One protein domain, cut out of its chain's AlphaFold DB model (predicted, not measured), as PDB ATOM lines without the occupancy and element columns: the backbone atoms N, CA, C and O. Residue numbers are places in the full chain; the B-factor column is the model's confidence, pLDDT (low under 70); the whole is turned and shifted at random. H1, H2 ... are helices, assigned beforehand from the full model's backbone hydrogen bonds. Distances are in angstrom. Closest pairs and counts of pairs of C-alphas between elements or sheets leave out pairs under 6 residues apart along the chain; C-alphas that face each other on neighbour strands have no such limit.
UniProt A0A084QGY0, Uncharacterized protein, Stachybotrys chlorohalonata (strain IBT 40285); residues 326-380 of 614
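Overview. This is residues 326 to 380 of the 614 residues of an uncharacterized protein of Stachybotrys chlorohalonata (strain IBT 40285) (UniProt A0A084QGY0). One long helix, H2, runs from a small head, and its free part, residues 365 to 380, sticks out like a handle. The head holds the short helix H1, the unnamed link of residues 335 to 352 and the beginning of H2, where H1 meets it at a steep angle. The printed part has 55 residues, with two named helices, H1 then H2, and no named strand; the class is all helix. The whole is loose, with a radius of gyration of the C-alphas of 14.4 A, and spans 49 by 20 by 15 A, a length made by H2.

Arrangement. H1, residues 328 to 334, touches H2, residues 353 to 380, with 5 pairs of C-alphas within 8 A. H2 touches H1 with residues 353 to 357 alone. The closest C-alphas are those of Asp 330 and Ser 353, 5.1 A apart. Their lines stand at a steep tilt of 69 degrees, only just short of about perpendicular, and they run the same way. In H1 and H2 every O i to N i+4 pair is within hydrogen-bond range.

Along the chain. H1 begins with C-alpha 328 at (1.957, -31.858, 40.068) and has 7 residues, Ile 328 to Gln 334. H2 has 28 residues and measures 40.8 A from C-alpha 353 at (0.848, -28.100, 32.719) to C-alpha 380 at (0.430, -52.373, -0.058).

Size, cuts and confidence. The two C-alphas farthest apart, those of Glu 326 and Gln 380, are 49.4 A apart. Without residues 365 to 380, which stand free, the body of 39 residues spans 24 by 20 by 15 A. The link from H1 to H2 is long, with 18 residues. The printed part has no cut. The mean pLDDT of the printed part is 85.1, and residues 344 to 347 are under 70.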
ATOM      1  N   GLU A 326       1.890 -24.409  42.165       83.62
ATOM      2  CA  GLU A 326       2.561 -25.365  41.280       83.62
ATOM      3  C   GLU A 326       1.694 -26.622  41.182       83.62
ATOM      4  O   GLU A 326       1.336 -27.231  42.196       83.62
ATOM      5  N   THR A 327       1.320 -27.017  39.969       87.50
ATOM      6  CA  THR A 327       0.621 -28.284  39.761       87.50
ATOM      7  C   THR A 327       1.609 -29.448  39.787       87.50
ATOM      8  O   THR A 327       2.785 -29.311  39.460       87.50
ATOM      9  N   ILE A 328       1.127 -30.646  40.129       90.69
ATOM     10  CA  ILE A 328       1.957 -31.858  40.068       90.69
ATOM     11  C   ILE A 328       2.508 -32.117  38.656       90.69
ATOM     12  O   ILE A 328       3.590 -32.679  38.513       90.69
ATOM     13  N   LEU A 329       1.775 -31.683  37.623       90.19
ATOM     14  CA  LEU A 329       2.226 -31.754  36.239       90.19
ATOM     15  C   LEU A 329       3.369 -30.773  35.999       90.19
ATOM     16  O   LEU A 329       4.368 -31.185  35.427       90.19
ATOM     17  N   ASP A 330       3.274 -29.534  36.491       88.94
ATOM     18  CA  ASP A 330       4.343 -28.532  36.357       88.94
ATOM     19  C   ASP A 330       5.669 -29.083  36.883       88.94
ATOM     20  O   ASP A 330       6.682 -29.036  36.188       88.94
ATOM     21  N   ARG A 331       5.632 -29.731  38.052       88.62
ATOM     22  CA  ARG A 331       6.800 -30.413  38.605       88.62
ATOM     23  C   ARG A 331       7.257 -31.595  37.767       88.62
ATOM     24  O   ARG A 331       8.451 -31.807  37.604       88.62
ATOM     25  N   ALA A 332       6.324 -32.412  37.288       90.75
ATOM     26  CA  ALA A 332       6.656 -33.590  36.499       90.75
ATOM     27  C   ALA A 332       7.325 -33.218  35.166       90.75
ATOM     28  O   ALA A 332       8.244 -33.921  34.750       90.75
ATOM     29  N   PHE A 333       6.920 -32.105  34.546       89.12
ATOM     30  CA  PHE A 333       7.593 -31.508  33.390       89.12
ATOM     31  C   PHE A 333       8.958 -30.928  33.781       89.12
ATOM     32  O   PHE A 333       9.963 -31.275  33.167       89.12
ATOM     33  N   GLN A 334       9.031 -30.143  34.860       87.19
ATOM     34  CA  GLN A 334      10.286 -29.545  35.329       87.19
ATOM     35  C   GLN A 334      11.347 -30.598  35.705       87.19
ATOM     36  O   GLN A 334      12.528 -30.429  35.413       87.19
ATOM     37  N   MET A 335      10.921 -31.708  36.311       88.62
ATOM     38  CA  MET A 335      11.769 -32.840  36.705       88.62
ATOM     39  C   MET A 335      11.948 -33.887  35.596       88.62
ATOM     40  O   MET A 335      12.623 -34.891  35.822       88.62
ATOM     41  N   ARG A 336      11.340 -33.689  34.416       86.88
ATOM     42  CA  ARG A 336      11.376 -34.620  33.272       86.88
ATOM     43  C   ARG A 336      10.932 -36.050  33.615       86.88
ATOM     44  O   ARG A 336      11.464 -37.026  33.092       86.88
ATOM     45  N   TYR A 337       9.941 -36.196  34.495       90.25
ATOM     46  CA  TYR A 337       9.343 -37.499  34.818       90.25
ATOM     47  C   TYR A 337       8.352 -37.988  33.757       90.25
ATOM     48  O   TYR A 337       7.971 -39.159  33.778       90.25
ATOM     49  N   ILE A 338       7.919 -37.114  32.846       88.25
ATOM     50  CA  ILE A 338       7.014 -37.460  31.749       88.25
ATOM     51  C   ILE A 338       7.864 -37.812  30.517       88.25
ATOM     52  O   ILE A 338       8.550 -36.936  29.994       88.25
ATOM     53  N   PRO A 339       7.845 -39.061  30.025       83.62
ATOM     54  CA  PRO A 339       8.593 -39.431  28.825       83.62
ATOM     55  C   PRO A 339       8.130 -38.616  27.612       83.62
ATOM     56  O   PRO A 339       6.931 -38.573  27.341       83.62
ATOM     57  N   GLY A 340       9.056 -37.996  26.882       81.88
ATOM     58  CA  GLY A 340       8.760 -37.115  25.750       81.88
ATOM     59  C   GLY A 340       8.629 -35.636  26.124       81.88
ATOM     60  O   GLY A 340       8.532 -34.803  25.231       81.88
ATOM     61  N   SER A 341       8.673 -35.292  27.417       86.38
ATOM     62  CA  SER A 341       8.710 -33.891  27.873       86.38
ATOM     63  C   SER A 341      10.071 -33.213  27.695       86.38
ATOM     64  O   SER A 341      10.199 -32.019  27.933       86.38
ATOM     65  N   GLU A 342      11.104 -33.957  27.295       80.38
ATOM     66  CA  GLU A 342      12.448 -33.431  27.053       80.38
ATOM     67  C   GLU A 342      12.550 -32.490  25.842       80.38
ATOM     68  O   GLU A 342      13.509 -31.721  25.753       80.38
ATOM     69  N   ASN A 343      11.579 -32.543  24.928       75.06
ATOM     70  CA  ASN A 343      11.554 -31.745  23.707       75.06
ATOM     71  C   ASN A 343      10.752 -30.460  23.939       75.06
ATOM     72  O   ASN A 343       9.661 -30.312  23.395       75.06
ATOM     73  N   GLU A 344      11.278 -29.553  24.763       67.50
ATOM     74  CA  GLU A 344      10.608 -28.279  25.041       67.50
ATOM     75  C   GLU A 344      10.587 -27.426  23.761       67.50
ATOM     76  O   GLU A 344      11.622 -26.940  23.290       67.50
ATOM     77  N   THR A 345       9.418 -27.315  23.123       68.50
ATOM     78  CA  THR A 345       9.258 -26.522  21.903       68.50
ATOM     79  C   THR A 345       9.235 -25.029  22.245       68.50
ATOM     80  O   THR A 345       8.538 -24.618  23.175       68.50
ATOM     81  N   PRO A 346       9.973 -24.166  21.518       66.38
ATOM     82  CA  PRO A 346      10.060 -22.748  21.859       66.38
ATOM     83  C   PRO A 346       8.679 -22.082  21.984       66.38
ATOM     84  O   PRO A 346       7.951 -21.945  21.002       66.38
ATOM     85  N   GLY A 347       8.333 -21.638  23.198       67.50
ATOM     86  CA  GLY A 347       7.072 -20.954  23.506       67.50
ATOM     87  C   GLY A 347       6.057 -21.768  24.317       67.50
ATOM     88  O   GLY A 347       5.053 -21.196  24.751       67.50
ATOM     89  N   GLU A 348       6.313 -23.051  24.579       71.62
ATOM     90  CA  GLU A 348       5.416 -23.898  25.374       71.62
ATOM     91  C   GLU A 348       5.461 -23.622  26.885       71.62
ATOM     92  O   GLU A 348       4.515 -23.969  27.591       71.62
ATOM     93  N   ASP A 349       6.472 -22.901  27.376       71.88
ATOM     94  CA  ASP A 349       6.620 -22.488  28.784       71.88
ATOM     95  C   ASP A 349       5.448 -21.616  29.271       71.88
ATOM     96  O   ASP A 349       5.199 -21.479  30.469       71.88
ATOM     97  N   LYS A 350       4.727 -20.992  28.329       80.56
ATOM     98  CA  LYS A 350       3.536 -20.168  28.595       80.56
ATOM     99  C   LYS A 350       2.252 -20.993  28.673       80.56
ATOM    100  O   LYS A 350       1.214 -20.464  29.076       80.56
ATOM    101  N   LEU A 351       2.290 -22.256  28.250       81.88
ATOM    102  CA  LEU A 351       1.143 -23.151  28.267       81.88
ATOM    103  C   LEU A 351       1.032 -23.833  29.631       81.88
ATOM    104  O   LEU A 351       2.015 -24.198  30.271       81.88
ATOM    105  N   SER A 352      -0.209 -24.036  30.067       88.00
ATOM    106  CA  SER A 352      -0.487 -24.790  31.288       88.00
ATOM    107  C   SER A 352       0.113 -26.201  31.221       88.00
ATOM    108  O   SER A 352       0.045 -26.856  30.178       88.00
ATOM    109  N   SER A 353       0.574 -26.692  32.378       89.06
ATOM    110  CA  SER A 353       0.848 -28.100  32.719       89.06
ATOM    111  C   SER A 353       0.034 -29.113  31.918       89.06
ATOM    112  O   SER A 353       0.531 -30.049  31.292       89.06
ATOM    113  N   LEU A 354      -1.274 -28.876  31.945       91.19
ATOM    114  CA  LEU A 354      -2.273 -29.729  31.327       91.19
ATOM    115  C   LEU A 354      -2.251 -29.651  29.795       91.19
ATOM    116  O   LEU A 354      -2.317 -30.682  29.136       91.19
ATOM    117  N   ALA A 355      -2.115 -28.451  29.230       91.31
ATOM    118  CA  ALA A 355      -2.069 -28.252  27.784       91.31
ATOM    119  C   ALA A 355      -0.816 -28.894  27.165       91.31
ATOM    120  O   ALA A 355      -0.907 -29.495  26.096       91.31
ATOM    121  N   ARG A 356       0.326 -28.836  27.868       90.00
ATOM    122  CA  ARG A 356       1.558 -29.538  27.468       90.00
ATOM    123  C   ARG A 356       1.363 -31.054  27.458       90.00
ATOM    124  O   ARG A 356       1.697 -31.716  26.482       90.00
ATOM    125  N   PHE A 357       0.738 -31.601  28.501       92.62
ATOM    126  CA  PHE A 357       0.423 -33.031  28.561       92.62
ATOM    127  C   PHE A 357      -0.547 -33.475  27.454       92.62
ATOM    128  O   PHE A 357      -0.338 -34.511  26.828       92.62
ATOM    129  N   GLU A 358      -1.584 -32.689  27.168       92.44
ATOM    130  CA  GLU A 358      -2.524 -32.980  26.080       92.44
ATOM    131  C   GLU A 358      -1.869 -32.910  24.695       92.44
ATOM    132  O   GLU A 358      -2.168 -33.744  23.838       92.44
ATOM    133  N   ALA A 359      -0.975 -31.943  24.465       89.88
ATOM    134  CA  ALA A 359      -0.202 -31.851  23.230       89.88
ATOM    135  C   ALA A 359       0.687 -33.086  23.039       89.88
ATOM    136  O   ALA A 359       0.648 -33.696  21.972       89.88
ATOM    137  N   LEU A 360       1.378 -33.513  24.097       90.31
ATOM    138  CA  LEU A 360       2.222 -34.705  24.085       90.31
ATOM    139  C   LEU A 360       1.424 -35.987  23.795       90.31
ATOM    140  O   LEU A 360       1.840 -36.817  22.987       90.31
ATOM    141  N   MET A 361       0.249 -36.150  24.412       92.81
ATOM    142  CA  MET A 361      -0.640 -37.286  24.131       92.81
ATOM    143  C   MET A 361      -1.110 -37.291  22.672       92.81
ATOM    144  O   MET A 361      -1.103 -38.337  22.021       92.81
ATOM    145  N   ARG A 362      -1.464 -36.118  22.132       91.75
ATOM    146  CA  ARG A 362      -1.873 -35.966  20.731       91.75
ATOM    147  C   ARG A 362      -0.731 -36.291  19.768       91.75
ATOM    148  O   ARG A 362      -0.966 -36.982  18.780       91.75
ATOM    149  N   GLU A 363       0.486 -35.842  20.062       89.50
ATOM    150  CA  GLU A 363       1.678 -36.146  19.266       89.50
ATOM    151  C   GLU A 363       1.986 -37.651  19.273       89.50
ATOM    152  O   GLU A 363       2.255 -38.238  18.224       89.50
ATOM    153  N   ALA A 364       1.887 -38.312  20.432       89.75
ATOM    154  CA  ALA A 364       2.094 -39.755  20.544       89.75
ATOM    155  C   ALA A 364       1.075 -40.556  19.712       89.75
ATOM    156  O   ALA A 364       1.446 -41.529  19.040       89.75
ATOM    157  N   ASP A 365      -0.190 -40.130  19.711       92.06
ATOM    158  CA  ASP A 365      -1.249 -40.735  18.900       92.06
ATOM    159  C   ASP A 365      -1.053 -40.464  17.401       92.06
ATOM    160  O   ASP A 365      -1.239 -41.361  16.575       92.06
ATOM    161  N   GLU A 366      -0.617 -39.261  17.021       90.06
ATOM    162  CA  GLU A 366      -0.304 -38.932  15.630       90.06
ATOM    163  C   GLU A 366       0.905 -39.725  15.120       90.06
ATOM    164  O   GLU A 366       0.867 -40.282  14.022       90.06
ATOM    165  N   LYS A 367       1.951 -39.869  15.936       89.38
ATOM    166  CA  LYS A 367       3.127 -40.686  15.618       89.38
ATOM    167  C   LYS A 367       2.762 -42.157  15.439       89.38
ATOM    168  O   LYS A 367       3.290 -42.811  14.537       89.38
ATOM    169  N   ARG A 368       1.838 -42.678  16.254       90.38
ATOM    170  CA  ARG A 368       1.290 -44.030  16.075       90.38
ATOM    171  C   ARG A 368       0.552 -44.145  14.743       90.38
ATOM    172  O   ARG A 368       0.869 -45.043  13.970       90.38
ATOM    173  N   ARG A 369      -0.341 -43.200  14.443       90.69
ATOM    174  CA  ARG A 369      -1.105 -43.169  13.188       90.69
ATOM    175  C   ARG A 369      -0.192 -43.109  11.964       90.69
ATOM    176  O   ARG A 369      -0.386 -43.879  11.035       90.69
ATOM    177  N   ARG A 370       0.848 -42.267  11.984       89.81
ATOM    178  CA  ARG A 370       1.848 -42.171  10.903       89.81
ATOM    179  C   ARG A 370       2.618 -43.477  10.698       89.81
ATOM    180  O   ARG A 370       2.943 -43.829   9.570       89.81
ATOM    181  N   ARG A 371       2.914 -44.214  11.774       89.19
ATOM    182  CA  ARG A 371       3.563 -45.529  11.672       89.19
ATOM    183  C   ARG A 371       2.624 -46.573  11.079       89.19
ATOM    184  O   ARG A 371       3.061 -47.387  10.274       89.19
ATOM    185  N   GLU A 372       1.351 -46.541  11.461       89.06
ATOM    186  CA  GLU A 372       0.326 -47.421  10.904       89.06
ATOM    187  C   GLU A 372       0.119 -47.145   9.411       89.06
ATOM    188  O   GLU A 372       0.188 -48.084   8.622       89.06
ATOM    189  N   THR A 373      -0.012 -45.881   8.995       86.56
ATOM    190  CA  THR A 373      -0.142 -45.527   7.572       86.56
ATOM    191  C   THR A 373       1.115 -45.872   6.779       86.56
ATOM    192  O   THR A 373       1.001 -46.481   5.722       86.56
ATOM    193  N   ALA A 374       2.316 -45.602   7.301       85.44
ATOM    194  CA  ALA A 374       3.564 -46.015   6.653       85.44
ATOM    195  C   ALA A 374       3.656 -47.543   6.505       85.44
ATOM    196  O   ALA A 374       4.036 -48.038   5.447       85.44
ATOM    197  N   SER A 375       3.241 -48.298   7.528       83.44
ATOM    198  CA  SER A 375       3.205 -49.763   7.462       83.44
ATOM    199  C   SER A 375       2.132 -50.289   6.508       83.44
ATOM    200  O   SER A 375       2.325 -51.339   5.901       83.44
ATOM    201  N   GLN A 376       1.010 -49.581   6.341       81.25
ATOM    202  CA  GLN A 376      -0.006 -49.928   5.348       81.25
ATOM    203  C   GLN A 376       0.499 -49.667   3.933       81.25
ATOM    204  O   GLN A 376       0.361 -50.547   3.091       81.25
ATOM    205  N   VAL A 377       1.147 -48.525   3.688       82.88
ATOM    206  CA  VAL A 377       1.775 -48.213   2.394       82.88
ATOM    207  C   VAL A 377       2.873 -49.228   2.068       82.88
ATOM    208  O   VAL A 377       2.943 -49.718   0.945       82.88
ATOM    209  N   GLU A 378       3.692 -49.625   3.046       76.62
ATOM    210  CA  GLU A 378       4.699 -50.677   2.870       76.62
ATOM    211  C   GLU A 378       4.061 -52.044   2.571       76.62
ATOM    212  O   GLU A 378       4.461 -52.710   1.617       76.62
ATOM    213  N   ASN A 379       3.022 -52.447   3.312       76.62
ATOM    214  CA  ASN A 379       2.293 -53.692   3.043       76.62
ATOM    215  C   ASN A 379       1.587 -53.678   1.681       76.62
ATOM    216  O   ASN A 379       1.541 -54.706   1.007       76.62
ATOM    217  N   GLN A 380       1.052 -52.533   1.254       72.69
ATOM    218  CA  GLN A 380       0.430 -52.373  -0.058       72.69
ATOM    219  C   GLN A 380       1.483 -52.426  -1.172       72.69
ATOM    220  O   GLN A 380       1.258 -53.085  -2.182       72.69
TER     221      GLN A 380